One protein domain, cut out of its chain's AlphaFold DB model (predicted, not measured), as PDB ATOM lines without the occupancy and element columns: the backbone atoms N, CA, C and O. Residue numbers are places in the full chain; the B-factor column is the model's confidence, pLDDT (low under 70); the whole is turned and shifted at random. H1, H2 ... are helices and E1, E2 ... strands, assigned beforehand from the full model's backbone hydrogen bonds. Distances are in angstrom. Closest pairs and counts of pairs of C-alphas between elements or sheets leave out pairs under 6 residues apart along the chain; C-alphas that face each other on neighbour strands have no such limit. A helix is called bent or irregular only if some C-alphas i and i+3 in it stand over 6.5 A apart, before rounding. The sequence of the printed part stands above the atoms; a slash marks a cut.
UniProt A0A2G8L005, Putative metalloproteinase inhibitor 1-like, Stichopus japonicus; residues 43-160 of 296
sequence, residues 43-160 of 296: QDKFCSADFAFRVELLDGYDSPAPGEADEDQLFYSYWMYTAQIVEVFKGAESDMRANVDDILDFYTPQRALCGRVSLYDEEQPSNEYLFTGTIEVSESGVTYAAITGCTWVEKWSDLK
ATOM      1  N   GLN A  43      -2.995  -8.173  34.015       97.44
ATOM      2  CA  GLN A  43      -4.163  -8.841  34.600       97.44
ATOM      3  C   GLN A  43      -4.868  -9.801  33.630       97.44
ATOM      4  O   GLN A  43      -5.256 -10.880  34.058       97.44
ATOM      5  N   ASP A  44      -5.018  -9.460  32.343       95.50
ATOM      6  CA  ASP A  44      -5.640 -10.376  31.373       95.50
ATOM      7  C   ASP A  44      -4.793 -11.637  31.219       95.50
ATOM      8  O   ASP A  44      -5.326 -12.742  31.261       95.50
ATOM      9  N   LYS A  45      -3.466 -11.469  31.113       95.75
ATOM     10  CA  LYS A  45      -2.530 -12.593  31.012       95.75
ATOM     11  C   LYS A  45      -2.582 -13.487  32.250       95.75
ATOM     12  O   LYS A  45      -2.634 -14.704  32.114       95.75
ATOM     13  N   PHE A  46      -2.618 -12.888  33.440       97.56
ATOM     14  CA  PHE A  46      -2.791 -13.609  34.702       97.56
ATOM     15  C   PHE A  46      -4.133 -14.358  34.761       97.56
ATOM     16  O   PHE A  46      -4.206 -15.513  35.182       97.56
ATOM     17  N   CYS A  47      -5.213 -13.721  34.312       96.75
ATOM     18  CA  CYS A  47      -6.542 -14.318  34.312       96.75
ATOM     19  C   CYS A  47      -6.670 -15.479  33.326       96.75
ATOM     20  O   CYS A  47      -7.292 -16.480  33.677       96.75
ATOM     21  N   SER A  48      -6.056 -15.375  32.147       95.25
ATOM     22  CA  SER A  48      -6.078 -16.426  31.125       95.25
ATOM     23  C   SER A  48      -5.121 -17.589  31.385       95.25
ATOM     24  O   SER A  48      -5.264 -18.616  30.739       95.25
ATOM     25  N   ALA A  49      -4.126 -17.418  32.255       96.81
ATOM     26  CA  ALA A  49      -3.142 -18.457  32.552       96.81
ATOM     27  C   ALA A  49      -3.698 -19.502  33.531       96.81
ATOM     28  O   ALA A  49      -4.454 -19.148  34.432       96.81
ATOM     29  N   ASP A  50      -3.283 -20.759  33.422       96.88
ATOM     30  CA  ASP A  50      -3.621 -21.801  34.401       96.88
ATOM     31  C   ASP A  50      -2.747 -21.684  35.654       96.88
ATOM     32  O   ASP A  50      -3.214 -21.893  36.776       96.88
ATOM     33  N   PHE A  51      -1.498 -21.247  35.470       97.75
ATOM     34  CA  PHE A  51      -0.556 -20.988  36.551       97.75
ATOM     35  C   PHE A  51       0.104 -19.610  36.440       97.75
ATOM     36  O   PHE A  51       0.219 -19.023  35.360       97.75
ATOM     37  N   ALA A  52       0.556 -19.102  37.584       98.06
ATOM     38  CA  ALA A  52       1.391 -17.914  37.679       98.06
ATOM     39  C   ALA A  52       2.350 -18.079  38.861       98.06
ATOM     40  O   ALA A  52       1.915 -18.070  40.015       98.06
ATOM     41  N   PHE A  53       3.640 -18.222  38.571       98.31
ATOM     42  CA  PHE A  53       4.686 -18.490  39.554       98.31
ATOM     43  C   PHE A  53       5.810 -17.464  39.441       98.31
ATOM     44  O   PHE A  53       6.158 -17.036  38.341       98.31
ATOM     45  N   ARG A  54       6.413 -17.098  40.570       98.31
ATOM     46  CA  ARG A  54       7.787 -16.593  40.584       98.31
ATOM     47  C   ARG A  54       8.698 -17.806  40.651       98.31
ATOM     48  O   ARG A  54       8.529 -18.629  41.547       98.31
ATOM     49  N   VAL A  55       9.631 -17.910  39.723       98.12
ATOM     50  CA  VAL A  55      10.551 -19.043  39.615       98.12
ATOM     51  C   VAL A  55      11.987 -18.552  39.542       98.12
ATOM     52  O   VAL A  55      12.228 -17.464  39.025       98.12
ATOM     53  N   GLU A  56      12.923 -19.356  40.023       97.62
ATOM     54  CA  GLU A  56      14.357 -19.209  39.796       97.62
ATOM     55  C   GLU A  56      14.800 -20.276  38.792       97.62
ATOM     56  O   GLU A  56      14.624 -21.472  39.033       97.62
ATOM     57  N   LEU A  57      15.317 -19.857  37.633       97.50
ATOM     58  CA  LEU A  57      15.777 -20.791  36.605       97.50
ATOM     59  C   LEU A  57      17.095 -21.427  37.039       97.50
ATOM     60  O   LEU A  57      18.065 -20.720  37.314       97.50
ATOM     61  N   LEU A  58      17.112 -22.757  37.054       96.00
ATOM     62  CA  LEU A  58      18.272 -23.568  37.411       96.00
ATOM     63  C   LEU A  58      19.042 -24.019  36.170       96.00
ATOM     64  O   LEU A  58      20.260 -24.130  36.227       96.00
ATOM     65  N   ASP A  59      18.329 -24.291  35.075       95.75
ATOM     66  CA  ASP A  59      18.916 -24.725  33.809       95.75
ATOM     67  C   ASP A  59      17.975 -24.422  32.628       95.75
ATOM     68  O   ASP A  59      16.778 -24.147  32.800       95.75
ATOM     69  N   GLY A  60      18.501 -24.488  31.407       93.88
ATOM     70  CA  GLY A  60      17.713 -24.460  30.187       93.88
ATOM     71  C   GLY A  60      18.429 -25.117  29.014       93.88
ATOM     72  O   GLY A  60      19.543 -24.727  28.669       93.88
ATOM     73  N   TYR A  61      17.760 -26.058  28.350       92.12
ATOM     74  CA  TYR A  61      18.342 -26.835  27.256       92.12
ATOM     75  C   TYR A  61      17.302 -27.281  26.218       92.12
ATOM     76  O   TYR A  61      16.088 -27.190  26.421       92.12
ATOM     77  N   ASP A  62      17.796 -27.740  25.067       91.50
ATOM     78  CA  ASP A  62      16.971 -28.335  24.018       91.50
ATOM     79  C   ASP A  62      16.361 -29.655  24.498       91.50
ATOM     80  O   ASP A  62      17.057 -30.504  25.050       91.50
ATOM     81  N   SER A  63      15.061 -29.835  24.272       90.12
ATOM     82  CA  SER A  63      14.315 -31.003  24.743       90.12
ATOM     83  C   SER A  63      13.450 -31.589  23.626       90.12
ATOM     84  O   SER A  63      12.934 -30.834  22.786       90.12
ATOM     85  N   PRO A  64      13.231 -32.920  23.610       89.31
ATOM     86  CA  PRO A  64      12.144 -33.508  22.839       89.31
ATOM     87  C   PRO A  64      10.792 -32.964  23.319       89.31
ATOM     88  O   PRO A  64      10.696 -32.273  24.345       89.31
ATOM     89  N   ALA A  65       9.736 -33.264  22.564       86.62
ATOM     90  CA  ALA A  65       8.391 -32.895  22.971       86.62
ATOM     91  C   ALA A  65       8.001 -33.587  24.295       86.62
ATOM     92  O   ALA A  65       8.467 -34.696  24.577       86.62
ATOM     93  N   PRO A  66       7.146 -32.958  25.123       88.38
ATOM     94  CA  PRO A  66       6.733 -33.526  26.401       88.38
ATOM     95  C   PRO A  66       6.175 -34.948  26.260       88.38
ATOM     96  O   PRO A  66       5.196 -35.185  25.555       88.38
ATOM     97  N   GLY A  67       6.788 -35.899  26.964       85.81
ATOM     98  CA  GLY A  67       6.366 -37.300  26.962       85.81
ATOM     99  C   GLY A  67       6.790 -38.118  25.738       85.81
ATOM    100  O   GLY A  67       6.290 -39.233  25.584       85.81
ATOM    101  N   GLU A  68       7.684 -37.603  24.894       85.12
ATOM    102  CA  GLU A  68       8.412 -38.395  23.899       85.12
ATOM    103  C   GLU A  68       9.755 -38.875  24.474       85.12
ATOM    104  O   GLU A  68      10.397 -38.177  25.258       85.12
ATOM    105  N   ALA A  69      10.165 -40.096  24.117       76.25
ATOM    106  CA  ALA A  69      11.455 -40.642  24.529       76.25
ATOM    107  C   ALA A  69      12.597 -40.047  23.691       76.25
ATOM    108  O   ALA A  69      12.430 -39.785  22.499       76.25
ATOM    109  N   ASP A  70      13.766 -39.905  24.317       70.12
ATOM    110  CA  ASP A  70      15.026 -39.453  23.715       70.12
ATOM    111  C   ASP A  70      15.650 -40.543  22.815       70.12
ATOM    112  O   ASP A  70      16.782 -40.980  23.006       70.12
ATOM    113  N   GLU A  71      14.869 -41.081  21.874       59.84
ATOM    114  CA  GLU A  71      15.347 -42.049  20.886       59.84
ATOM    115  C   GLU A  71      15.547 -41.343  19.537       59.84
ATOM    116  O   GLU A  71      14.603 -41.097  18.789       59.84
ATOM    117  N   ASP A  72      16.807 -41.000  19.242       55.56
ATOM    118  CA  ASP A  72      17.321 -40.601  17.920       55.56
ATOM    119  C   ASP A  72      16.544 -39.481  17.191       55.56
ATOM    120  O   ASP A  72      16.424 -39.462  15.958       55.56
ATOM    121  N   GLN A  73      16.032 -38.490  17.926       54.53
ATOM    122  CA  GLN A  73      15.284 -37.393  17.317       54.53
ATOM    123  C   GLN A  73      16.195 -36.262  16.824       54.53
ATOM    124  O   GLN A  73      16.618 -35.376  17.558       54.53
ATOM    125  N   LEU A  74      16.407 -36.226  15.507       55.84
ATOM    126  CA  LEU A  74      17.044 -35.128  14.760       55.84
ATOM    127  C   LEU A  74      16.299 -33.770  14.840       55.84
ATOM    128  O   LEU A  74      16.715 -32.816  14.178       55.84
ATOM    129  N   PHE A  75      15.210 -33.659  15.612       61.34
ATOM    130  CA  PHE A  75      14.321 -32.494  15.631       61.34
ATOM    131  C   PHE A  75      13.854 -32.130  17.050       61.34
ATOM    132  O   PHE A  75      12.691 -32.329  17.396       61.34
ATOM    133  N   TYR A  76      14.734 -31.529  17.858       67.62
ATOM    134  CA  TYR A  76      14.313 -30.835  19.079       67.62
ATOM    135  C   TYR A  76      13.306 -29.738  18.719       67.62
ATOM    136  O   TYR A  76      13.642 -28.761  18.051       67.62
ATOM    137  N   SER A  77      12.048 -29.926  19.114       81.81
ATOM    138  CA  SER A  77      10.961 -28.983  18.825       81.81
ATOM    139  C   SER A  77      10.681 -28.035  19.991       81.81
ATOM    140  O   SER A  77      10.033 -27.001  19.793       81.81
ATOM    141  N   TYR A  78      11.231 -28.332  21.175       91.38
ATOM    142  CA  TYR A  78      11.033 -27.569  22.399       91.38
ATOM    143  C   TYR A  78      12.355 -27.158  23.044       91.38
ATOM    144  O   TYR A  78      13.413 -27.749  22.844       91.38
ATOM    145  N   TRP A  79      12.253 -26.107  23.842       93.56
ATOM    146  CA  TRP A  79      13.228 -25.721  24.840       93.56
ATOM    147  C   TRP A  79      12.598 -25.945  26.210       93.56
ATOM    148  O   TRP A  79      11.442 -25.560  26.425       93.56
ATOM    149  N   MET A  80      13.338 -26.566  27.118       95.06
ATOM    150  CA  MET A  80      12.884 -26.842  28.474       95.06
ATOM    151  C   MET A  80      13.681 -25.999  29.465       95.06
ATOM    152  O   MET A  80      14.880 -25.794  29.288       95.06
ATOM    153  N   TYR A  81      13.003 -25.495  30.490       97.12
ATOM    154  CA  TYR A  81      13.614 -24.820  31.626       97.12
ATOM    155  C   TYR A  81      13.303 -25.588  32.896       97.12
ATOM    156  O   TYR A  81      12.131 -25.722  33.245       97.12
ATOM    157  N   THR A  82      14.336 -26.012  33.609       97.06
ATOM    158  CA  THR A  82      14.185 -26.523  34.969       97.06
ATOM    159  C   THR A  82      14.269 -25.340  35.921       97.06
ATOM    160  O   THR A  82      15.225 -24.561  35.879       97.06
ATOM    161  N   ALA A  83      13.254 -25.166  36.763       97.62
ATOM    162  CA  ALA A  83      13.175 -24.015  37.648       97.62
ATOM    163  C   ALA A  83      12.615 -24.381  39.020       97.62
ATOM    164  O   ALA A  83      11.713 -25.212  39.136       97.62
ATOM    165  N   GLN A  84      13.127 -23.718  40.053       97.62
ATOM    166  CA  GLN A  84      12.586 -23.797  41.403       97.62
ATOM    167  C   GLN A  84      11.485 -22.752  41.585       97.62
ATOM    168  O   GLN A  84      11.649 -21.590  41.213       97.62
ATOM    169  N   ILE A  85      10.360 -23.138  42.179       98.00
ATOM    170  CA  ILE A  85       9.270 -22.212  42.478       98.00
ATOM    171  C   ILE A  85       9.582 -21.434  43.752       98.00
ATOM    172  O   ILE A  85       9.704 -21.995  44.832       98.00
ATOM    173  N   VAL A  86       9.624 -20.112  43.637       98.00
ATOM    174  CA  VAL A  86       9.868 -19.191  44.755       98.00
ATOM    175  C   VAL A  86       8.553 -18.685  45.357       98.00
ATOM    176  O   VAL A  86       8.439 -18.513  46.567       98.00
ATOM    177  N   GLU A  87       7.540 -18.417  44.528       97.75
ATOM    178  CA  GLU A  87       6.235 -17.913  44.982       97.75
ATOM    179  C   GLU A  87       5.117 -18.406  44.050       97.75
ATOM    180  O   GLU A  87       5.257 -18.365  42.826       97.75
ATOM    181  N   VAL A  88       3.986 -18.838  44.620       97.44
ATOM    182  CA  VAL A  88       2.803 -19.282  43.864       97.44
ATOM    183  C   VAL A  88       1.704 -18.224  43.942       97.44
ATOM    184  O   VAL A  88       1.135 -17.996  45.006       97.44
ATOM    185  N   PHE A  89       1.366 -17.603  42.807       97.12
ATOM    186  CA  PHE A  89       0.273 -16.623  42.715       97.12
ATOM    187  C   PHE A  89      -1.036 -17.242  42.212       97.12
ATOM    188  O   PHE A  89      -2.124 -16.801  42.578       97.12
ATOM    189  N   LYS A  90      -0.941 -18.258  41.346       96.38
ATOM    190  CA  LYS A  90      -2.078 -18.990  40.771       96.38
ATOM    191  C   LYS A  90      -1.650 -20.410  40.410       96.38
ATOM    192  O   LYS A  90      -0.515 -20.601  39.988       96.38
ATOM    193  N   GLY A  91      -2.565 -21.372  40.526       91.19
ATOM    194  CA  GLY A  91      -2.343 -22.755  40.084       91.19
ATOM    195  C   GLY A  91      -2.039 -23.760  41.200       91.19
ATOM    196  O   GLY A  91      -1.823 -24.927  40.893       91.19
ATOM    197  N   ALA A  92      -2.083 -23.361  42.479       83.06
ATOM    198  CA  ALA A  92      -1.884 -24.279  43.613       83.06
ATOM    199  C   ALA A  92      -2.872 -25.471  43.609       83.06
ATOM    200  O   ALA A  92      -2.517 -26.580  43.988       83.06
ATOM    201  N   GLU A  93      -4.095 -25.249  43.118       79.69
ATOM    202  CA  GLU A  93      -5.164 -26.259  43.025       79.69
ATOM    203  C   GLU A  93      -5.234 -26.960  41.656       79.69
ATOM    204  O   GLU A  93      -6.162 -27.724  41.398       79.69
ATOM    205  N   SER A  94      -4.306 -26.658  40.746       79.19
ATOM    206  CA  SER A  94      -4.287 -27.260  39.409       79.19
ATOM    207  C   SER A  94      -3.795 -28.709  39.438       79.19
ATOM    208  O   SER A  94      -3.244 -29.164  40.442       79.19
ATOM    209  N   ASP A  95      -3.937 -29.426  38.321       77.25
ATOM    210  CA  ASP A  95      -3.518 -30.829  38.199       77.25
ATOM    211  C   ASP A  95      -2.017 -31.049  38.479       77.25
ATOM    212  O   ASP A  95      -1.635 -32.126  38.933       77.25
ATOM    213  N   MET A  96      -1.169 -30.026  38.296       77.94
ATOM    214  CA  MET A  96       0.262 -30.098  38.631       77.94
ATOM    215  C   MET A  96       0.573 -29.895  40.125       77.94
ATOM    216  O   MET A  96       1.676 -30.234  40.534       77.94
ATOM    217  N   ARG A  97      -0.363 -29.359  40.931       83.69
ATOM    218  CA  ARG A  97      -0.220 -29.076  42.380       83.69
ATOM    219  C   ARG A  97       1.178 -28.603  42.795       83.69
ATOM    220  O   ARG A  97       1.901 -29.292  43.509       83.69
ATOM    221  N   ALA A  98       1.529 -27.407  42.348       90.00
ATOM    222  CA  ALA A  98       2.828 -26.808  42.601       90.00
ATOM    223  C   ALA A  98       2.883 -26.069  43.951       90.00
ATOM    224  O   ALA A  98       1.976 -25.290  44.270       90.00
ATOM    225  N   ASN A  99       3.964 -26.260  44.708       94.38
ATOM    226  CA  ASN A  99       4.256 -25.578  45.968       94.38
ATOM    227  C   ASN A  99       5.543 -24.753  45.869       94.38
ATOM    228  O   ASN A  99       6.323 -24.873  44.928       94.38
ATOM    229  N   VAL A 100       5.760 -23.895  46.865       95.69
ATOM    230  CA  VAL A 100       7.045 -23.208  47.043       95.69
ATOM    231  C   VAL A 100       8.145 -24.247  47.278       95.69
ATOM    232  O   VAL A 100       7.908 -25.250  47.947       95.69
ATOM    233  N   ASP A 101       9.320 -23.982  46.719       95.81
ATOM    234  CA  ASP A 101      10.523 -24.817  46.677       95.81
ATOM    235  C   ASP A 101      10.456 -26.055  45.766       95.81
ATOM    236  O   ASP A 101      11.494 -26.692  45.560       95.81
ATOM    237  N   ASP A 102       9.302 -26.366  45.161       96.06
ATOM    238  CA  ASP A 102       9.197 -27.435  44.163       96.06
ATOM    239  C   ASP A 102      10.033 -27.096  42.917       96.06
ATOM    240  O   ASP A 102      10.085 -25.946  42.470       96.06
ATOM    241  N   ILE A 103      10.665 -28.114  42.331       97.00
ATOM    242  CA  ILE A 103      11.383 -28.008  41.056       97.00
ATOM    243  C   ILE A 103      10.472 -28.544  39.955       97.00
ATOM    244  O   ILE A 103      10.017 -29.686  40.034       97.00
ATOM    245  N   LEU A 104      10.219 -27.725  38.937       96.25
ATOM    246  CA  LEU A 104       9.382 -28.074  37.794       96.25
ATOM    247  C   LEU A 104      10.081 -27.772  36.475       96.25
ATOM    248  O   LEU A 104      10.851 -26.815  36.361       96.25
ATOM    249  N   ASP A 105       9.713 -28.554  35.467       96.44
ATOM    250  CA  ASP A 105      10.110 -28.330  34.087       96.44
ATOM    251  C   ASP A 105       9.031 -27.543  33.336       96.44
ATOM    252  O   ASP A 105       7.848 -27.903  33.315       96.44
ATOM    253  N   PHE A 106       9.454 -26.451  32.705       96.88
ATOM    254  CA  PHE A 106       8.623 -25.587  31.876       96.88
ATOM    255  C   PHE A 106       9.041 -25.721  30.418       96.88
ATOM    256  O   PHE A 106      10.206 -25.525  30.073       96.88
ATOM    257  N   TYR A 107       8.077 -25.978  29.545       95.94
ATOM    258  CA  TYR A 107       8.322 -26.206  28.128       95.94
ATOM    259  C   TYR A 107       7.913 -24.996  27.301       95.94
ATOM    260  O   TYR A 107       6.883 -24.362  27.540       95.94
ATOM    261  N   THR A 108       8.702 -24.680  26.282       95.19
ATOM    262  CA  THR A 108       8.350 -23.678  25.280       95.19
ATOM    263  C   THR A 108       8.730 -24.173  23.889       95.19
ATOM    264  O   THR A 108       9.795 -24.768  23.737       95.19
ATOM    265  N   PRO A 109       7.903 -23.955  22.853       91.38
ATOM    266  CA  PRO A 109       8.274 -24.332  21.493       91.38
ATOM    267  C   PRO A 109       9.567 -23.638  21.046       91.38
ATOM    268  O   PRO A 109       9.925 -22.581  21.563       91.38
ATOM    269  N   GLN A 110      10.267 -24.153  20.039       84.44
ATOM    270  CA  GLN A 110      11.391 -23.421  19.451       84.44
ATOM    271  C   GLN A 110      10.936 -22.255  18.543       84.44
ATOM    272  O   GLN A 110       9.862 -22.253  17.947       84.44
ATOM    273  N   ARG A 111      11.801 -21.231  18.446       66.81
ATOM    274  CA  ARG A 111      11.625 -19.865  17.883       66.81
ATOM    275  C   ARG A 111      10.488 -19.615  16.875       66.81
ATOM    276  O   ARG A 111       9.762 -18.641  17.061       66.81
ATOM    277  N   ALA A 112      10.359 -20.410  15.809       67.50
ATOM    278  CA  ALA A 112       9.341 -20.195  14.769       67.50
ATOM    279  C   ALA A 112       7.900 -20.324  15.310       67.50
ATOM    280  O   ALA A 112       6.985 -19.673  14.818       67.50
ATOM    281  N   LEU A 113       7.723 -21.078  16.396       77.56
ATOM    282  CA  LEU A 113       6.433 -21.420  16.990       77.56
ATOM    283  C   LEU A 113       6.133 -20.614  18.258       77.56
ATOM    284  O   LEU A 113       5.600 -21.144  19.226       77.56
ATOM    285  N   CYS A 114       6.488 -19.325  18.283       84.88
ATOM    286  CA  CYS A 114       6.293 -18.479  19.465       84.88
ATOM    287  C   CYS A 114       7.088 -18.950  20.693       84.88
ATOM    288  O   CYS A 114       6.616 -18.828  21.817       84.88
ATOM    289  N   GLY A 115       8.298 -19.460  20.499       87.69
ATOM    290  CA  GLY A 115       9.160 -19.883  21.598       87.69
ATOM    291  C   GLY A 115       9.721 -18.760  22.459       87.69
ATOM    292  O   GLY A 115      10.101 -17.707  21.941       87.69
ATOM    293  N   ARG A 116       9.862 -19.005  23.764       87.88
ATOM    294  CA  ARG A 116      10.636 -18.164  24.694       87.88
ATOM    295  C   ARG A 116      11.996 -18.793  24.973       87.88
ATOM    296  O   ARG A 116      12.257 -19.248  26.076       87.88
ATOM    297  N   VAL A 117      12.871 -18.816  23.973       86.06
ATOM    298  CA  VAL A 117      14.246 -19.315  24.145       86.06
ATOM    299  C   VAL A 117      15.162 -18.230  24.726       86.06
ATOM    300  O   VAL A 117      14.904 -17.042  24.516       86.06
ATOM    301  N   SER A 118      16.243 -18.637  25.395       89.06
ATOM    302  CA  SER A 118      17.279 -17.745  25.951       89.06
ATOM    303  C   SER A 118      16.839 -16.896  27.156       89.06
ATOM    304  O   SER A 118      17.184 -15.719  27.242       89.06
ATOM    305  N   LEU A 119      16.058 -17.476  28.075       92.06
ATOM    306  CA  LEU A 119      15.756 -16.852  29.374       92.06
ATOM    307  C   LEU A 119      16.836 -17.126  30.433       92.06
ATOM    308  O   LEU A 119      17.069 -16.284  31.297       92.06
ATOM    309  N   TYR A 120      17.472 -18.293  30.361       91.50
ATOM    310  CA  TYR A 120      18.531 -18.702  31.277       91.50
ATOM    311  C   TYR A 120      19.884 -18.145  30.825       91.50
ATOM    312  O   TYR A 120      20.218 -18.207  29.639       91.50
ATOM    313  N   ASP A 121      20.628 -17.583  31.774       89.75
ATOM    314  CA  ASP A 121      21.979 -17.060  31.588       89.75
ATOM    315  C   ASP A 121      22.781 -17.311  32.874       89.75
ATOM    316  O   ASP A 121      22.492 -16.725  33.920       89.75
ATOM    317  N   GLU A 122      23.769 -18.204  32.802       87.06
ATOM    318  CA  GLU A 122      24.618 -18.584  33.941       87.06
ATOM    319  C   GLU A 122      25.405 -17.402  34.518       87.06
ATOM    320  O   GLU A 122      25.755 -17.400  35.698       87.06
ATOM    321  N   GLU A 123      25.688 -16.381  33.707       88.56
ATOM    322  CA  GLU A 123      26.507 -15.242  34.123       88.56
ATOM    323  C   GLU A 123      25.698 -14.164  34.859       88.56
ATOM    324  O   GLU A 123      26.267 -13.204  35.393       88.56
ATOM    325  N   GLN A 124      24.366 -14.284  34.895       84.69
ATOM    326  CA  GLN A 124      23.515 -13.267  35.495       84.69
ATOM    327  C   GLN A 124      23.304 -13.468  36.999       84.69
ATOM    328  O   GLN A 124      23.091 -14.580  37.470       84.69
ATOM    329  N   PRO A 125      23.292 -12.371  37.779       74.75
ATOM    330  CA  PRO A 125      23.248 -12.435  39.240       74.75
ATOM    331  C   PRO A 125      21.898 -12.887  39.813       74.75
ATOM    332  O   PRO A 125      21.805 -13.123  41.012       74.75
ATOM    333  N   SER A 126      20.842 -12.929  38.998       84.50
ATOM    334  CA  SER A 126      19.503 -13.354  39.404       84.50
ATOM    335  C   SER A 126      18.763 -13.893  38.190       84.50
ATOM    336  O   SER A 126      18.407 -13.127  37.290       84.50
ATOM    337  N   ASN A 127      18.468 -15.189  38.219       92.81
ATOM    338  CA  ASN A 127      17.669 -15.882  37.215       92.81
ATOM    339  C   ASN A 127      16.205 -16.027  37.649       92.81
ATOM    340  O   ASN A 127      15.534 -16.998  37.312       92.81
ATOM    341  N   GLU A 128      15.697 -15.043  38.394       97.44
ATOM    342  CA  GLU A 128      14.307 -15.012  38.823       97.44
ATOM    343  C   GLU A 128      13.366 -14.372  37.794       97.44
ATOM    344  O   GLU A 128      13.571 -13.244  37.322       97.44
ATOM    345  N   TYR A 129      12.264 -15.061  37.512       98.19
ATOM    346  CA  TYR A 129      11.254 -14.653  36.545       98.19
ATOM    347  C   TYR A 129       9.841 -14.857  37.090       98.19
ATOM    348  O   TYR A 129       9.575 -15.756  37.879       98.19
ATOM    349  N   LEU A 130       8.906 -14.041  36.613       98.38
ATOM    350  CA  LEU A 130       7.488 -14.379  36.624       98.38
ATOM    351  C   LEU A 130       7.195 -15.251  35.410       98.38
ATOM    352  O   LEU A 130       7.373 -14.796  34.280       98.38
ATOM    353  N   PHE A 131       6.696 -16.457  35.643       98.06
ATOM    354  CA  PHE A 131       6.175 -17.352  34.619       98.06
ATOM    355  C   PHE A 131       4.658 -17.453  34.755       98.06
ATOM    356  O   PHE A 131       4.134 -17.864  35.786       98.06
ATOM    357  N   THR A 132       3.948 -17.098  33.688       97.75
ATOM    358  CA  THR A 132       2.540 -17.460  33.495       97.75
ATOM    359  C   THR A 132       2.435 -18.400  32.305       97.75
ATOM    360  O   THR A 132       3.216 -18.279  31.359       97.75
ATOM    361  N   GLY A 133       1.470 -19.310  32.320       96.50
ATOM    362  CA  GLY A 133       1.338 -20.276  31.239       96.50
ATOM    363  C   GLY A 133       0.089 -21.131  31.328       96.50
ATOM    364  O   GLY A 133      -0.821 -20.842  32.106       96.50
ATOM    365  N   THR A 134       0.054 -22.157  30.492       96.19
ATOM    366  CA  THR A 134      -1.019 -23.150  30.417       96.19
ATOM    367  C   THR A 134      -0.517 -24.496  30.914       96.19
ATOM    368  O   THR A 134       0.669 -24.803  30.801       96.19
ATOM    369  N   ILE A 135      -1.412 -25.291  31.491       95.81
ATOM    370  CA  ILE A 135      -1.132 -26.692  31.804       95.81
ATOM    371  C   ILE A 135      -1.705 -27.516  30.661       95.81
ATOM    372  O   ILE A 135      -2.904 -27.479  30.390       95.81
ATOM    373  N   GLU A 136      -0.834 -28.230  29.965       93.88
ATOM    374  CA  GLU A 136      -1.183 -28.991  28.772       93.88
ATOM    375  C   GLU A 136      -0.940 -30.480  28.995       93.88
ATOM    376  O   GLU A 136      -0.215 -30.882  29.904       93.88
ATOM    377  N   VAL A 137      -1.570 -31.310  28.165       93.69
ATOM    378  CA  VAL A 137      -1.398 -32.764  28.182       93.69
ATOM    379  C   VAL A 137      -0.909 -33.190  26.805       93.69
ATOM    380  O   VAL A 137      -1.537 -32.857  25.799       93.69
ATOM    381  N   SER A 138       0.224 -33.885  26.753       91.94
ATOM    382  CA  SER A 138       0.804 -34.389  25.509       91.94
ATOM    383  C   SER A 138      -0.038 -35.515  24.901       91.94
ATOM    384  O   SER A 138      -0.920 -36.083  25.551       91.94
ATOM    385  N   GLU A 139       0.270 -35.904  23.661       88.94
ATOM    386  CA  GLU A 139      -0.385 -37.046  23.007       88.94
ATOM    387  C   GLU A 139      -0.177 -38.367  23.769       88.94
ATOM    388  O   GLU A 139      -1.047 -39.238  23.747       88.94
ATOM    389  N   SER A 140       0.938 -38.501  24.499       90.31
ATOM    390  CA  SER A 140       1.224 -39.648  25.369       90.31
ATOM    391  C   SER A 140       0.554 -39.568  26.748       90.31
ATOM    392  O   SER A 140       0.706 -40.482  27.558       90.31
ATOM    393  N   GLY A 141      -0.225 -38.515  27.019       92.50
ATOM    394  CA  GLY A 141      -0.951 -38.325  28.277       92.50
ATOM    395  C   GLY A 141      -0.126 -37.679  29.392       92.50
ATOM    396  O   GLY A 141      -0.571 -37.661  30.541       92.50
ATOM    397  N   VAL A 142       1.061 -37.149  29.088       92.06
ATOM    398  CA  VAL A 142       1.923 -36.484  30.076       92.06
ATOM    399  C   VAL A 142       1.460 -35.045  30.269       92.06
ATOM    400  O   VAL A 142       1.365 -34.289  29.307       92.06
ATOM    401  N   THR A 143       1.173 -34.661  31.512       93.88
ATOM    402  CA  THR A 143       0.828 -33.274  31.866       93.88
ATOM    403  C   THR A 143       2.096 -32.438  32.028       93.88
ATOM    404  O   THR A 143       3.032 -32.887  32.685       93.88
ATOM    405  N   TYR A 144       2.133 -31.234  31.457       94.50
ATOM    406  CA  TYR A 144       3.302 -30.354  31.493       94.50
ATOM    407  C   TYR A 144       2.920 -28.866  31.540       94.50
ATOM    408  O   TYR A 144       1.851 -28.465  31.075       94.50
ATOM    409  N   ALA A 145       3.809 -28.036  32.095       96.62
ATOM    410  CA  ALA A 145       3.642 -26.585  32.131       96.62
ATOM    411  C   ALA A 145       4.216 -25.949  30.858       96.62
ATOM    412  O   ALA A 145       5.419 -26.033  30.599       96.62
ATOM    413  N   ALA A 146       3.373 -25.277  30.077       95.88
ATOM    414  CA  ALA A 146       3.753 -24.633  28.828       95.88
ATOM    415  C   ALA A 146       3.834 -23.106  28.977       95.88
ATOM    416  O   ALA A 146       2.905 -22.450  29.455       95.88
ATOM    417  N   ILE A 147       4.933 -22.516  28.501       96.25
ATOM    418  CA  ILE A 147       5.094 -21.066  28.338       96.25
ATOM    419  C   ILE A 147       5.332 -20.721  26.867       96.25
ATOM    420  O   ILE A 147       5.975 -21.452  26.114       96.25
ATOM    421  N   THR A 148       4.845 -19.560  26.429       93.44
ATOM    422  CA  THR A 148       4.979 -19.123  25.027       93.44
ATOM    423  C   THR A 148       5.344 -17.648  24.906       93.44
ATOM    424  O   THR A 148       5.297 -16.862  25.854       93.44
ATOM    425  N   GLY A 149       5.643 -17.219  23.686       90.69
ATOM    426  CA  GLY A 149       5.883 -15.838  23.287       90.69
ATOM    427  C   GLY A 149       4.752 -14.896  23.699       90.69
ATOM    428  O   GLY A 149       4.996 -13.711  23.938       90.69
ATOM    429  N   CYS A 150       3.535 -15.420  23.845       91.00
ATOM    430  CA  CYS A 150       2.340 -14.640  24.149       91.00
ATOM    431  C   CYS A 150       1.983 -14.602  25.635       91.00
ATOM    432  O   CYS A 150       1.303 -13.666  26.069       91.00
ATOM    433  N   THR A 151       2.490 -15.554  26.416       94.19
ATOM    434  CA  THR A 151       2.345 -15.557  27.877       94.19
ATOM    435  C   THR A 151       3.054 -14.359  28.524       94.19
ATOM    436  O   THR A 151       3.762 -13.575  27.872       94.19
ATOM    437  N   TRP A 152       2.793 -14.119  29.808       96.00
ATOM    438  CA  TRP A 152       3.560 -13.164  30.603       96.00
ATOM    439  C   TRP A 152       4.768 -13.887  31.188       96.00
ATOM    440  O   TRP A 152       4.633 -14.640  32.148       96.00
ATOM    441  N   VAL A 153       5.921 -13.675  30.558       96.44
ATOM    442  CA  VAL A 153       7.225 -14.111  31.052       96.44
ATOM    443  C   VAL A 153       8.107 -12.878  31.132       96.44
ATOM    444  O   VAL A 153       8.347 -12.230  30.108       96.44
ATOM    445  N   GLU A 154       8.523 -12.513  32.337       96.12
ATOM    446  CA  GLU A 154       9.249 -11.271  32.605       96.12
ATOM    447  C   GLU A 154      10.198 -11.454  33.787       96.12
ATOM    448  O   GLU A 154       9.890 -12.199  34.716       96.12
ATOM    449  N   LYS A 155      11.361 -10.794  33.749       96.69
ATOM    450  CA  LYS A 155      12.301 -10.816  34.871       96.69
ATOM    451  C   LYS A 155      11.646 -10.230  36.105       96.69
ATOM    452  O   LYS A 155      11.010  -9.178  36.029       96.69
ATOM    453  N   TRP A 156      11.862 -10.866  37.250       97.44
ATOM    454  CA  TRP A 156      11.249 -10.425  38.498       97.44
ATOM    455  C   TRP A 156      11.636  -8.980  38.859       97.44
ATOM    456  O   TRP A 156      10.787  -8.193  39.268       97.44
ATOM    457  N   SER A 157      12.892  -8.595  38.611       95.94
ATOM    458  CA  SER A 157      13.410  -7.241  38.858       95.94
ATOM    459  C   SER A 157      12.776  -6.139  38.002       95.94
ATOM    460  O   SER A 157      12.883  -4.961  38.348       95.94
ATOM    461  N   ASP A 158      12.164  -6.492  36.871       95.81
ATOM    462  CA  ASP A 158      11.627  -5.517  35.916       95.81
ATOM    463  C   ASP A 158      10.166  -5.150  36.228       95.81
ATOM    464  O   ASP A 158       9.704  -4.046  35.877       95.81
ATOM    465  N   LEU A 159       9.475  -6.034  36.958       96.69
ATOM    466  CA  LEU A 159       8.106  -5.847  37.426       96.69
ATOM    467  C   LEU A 159       7.984  -4.632  38.345       96.69
ATOM    468  O   LEU A 159       8.865  -4.302  39.138       96.69
ATOM    469  N   LYS A 160       6.849  -3.940  38.240       96.00
ATOM    470  CA  LYS A 160       6.501  -2.834  39.138       96.00
ATOM    471  C   LYS A 160       5.884  -3.354  40.426       96.00
ATOM    472  O   LYS A 160       5.216  -4.385  40.421       96.00
TER     473      LYS A 160
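What this domain is: This is residues 43 to 160 of the 296 residues of the protein "Putative metalloproteinase inhibitor 1-like" of Stichopus japonicus (UniProt A0A2G8L005). A small closed barrel of five strands, with E1, E2, E3, E5 and E4 following each other round the ring and back to E1, bears one short helix, H1, on its outside over E4, and a short sixth strand, E6, paired onto E4 outside the ring. E1 and E2 are long and sharply bent, and the long loop of residues 64 to 77 lies at one end of the longest axis, with the last printed residues toward the other. The printed part has 118 residues, in the order H1 E1 E2 E3 E4 E5 E6; the sheet is mixed and the class mostly strand, though under half of the residues are in named elements. It is compact, with a radius of gyration of the C-alphas of 13.7 A and spans of 43 by 35 by 26 A.

How they stand to each other: H1, residues 43 to 48, has every O i to N i+4 pair within hydrogen-bond range. E1, residues 51 to 63, bends by 106 degrees at residue 54 and forms a hairpin with E2, residues 78 to 90, antiparallel at 162 degrees; N 56 and O 84 are 2.8 A apart. E2 bends by 105 degrees at residue 87 and forms a hairpin with E3, residues 103 to 109, with N 81 and O 106 at 2.8 A. E1, E2 and E3 are a meander, each strand the antiparallel neighbour of the one before. E4, residues 128 to 137, is the antiparallel neighbour of E1, with N 55 and O 129 at 2.8 A, and E1, E2, E3 and E4 make a Greek key, four strands in a row of which three are a meander and the first is the antiparallel neighbour of the fourth. E4 forms a hairpin with E5, residues 143 to 146, with N 144 and O 136 at 2.8 A. E5 is parallel to E3, with N 107 and O 145 at 2.9 A. E6, residues 153 to 155, is antiparallel to E4, with N 130 and O 154 at 2.8 A. H1 is on the barrel, outside it, at a height over the sheet of 8.8 A and only just over E4, on which 3 of its 6 C-alphas fall; their closest C-alphas, of Phe 46 and Thr 132, are 6.7 A apart.

Where its parts are: H1 begins at C-alpha 43, (-4.163, -8.841, 34.600). E1 measures 21.5 A, E2 24.1 A, E3 20.1 A and E4 26.0 A from first to last C-alpha. E6 ends at C-alpha 155, (12.301, -10.816, 34.871).

The domain as a whole: The two C-alphas farthest apart, of Asp 72 and Lys 160, are 44.6 A apart. The printed part has no cut. The links E1 to E2, E2 to E3 and E3 to E4 are long. Residues 71 to 76 and 111 to 112 have pLDDT under 70.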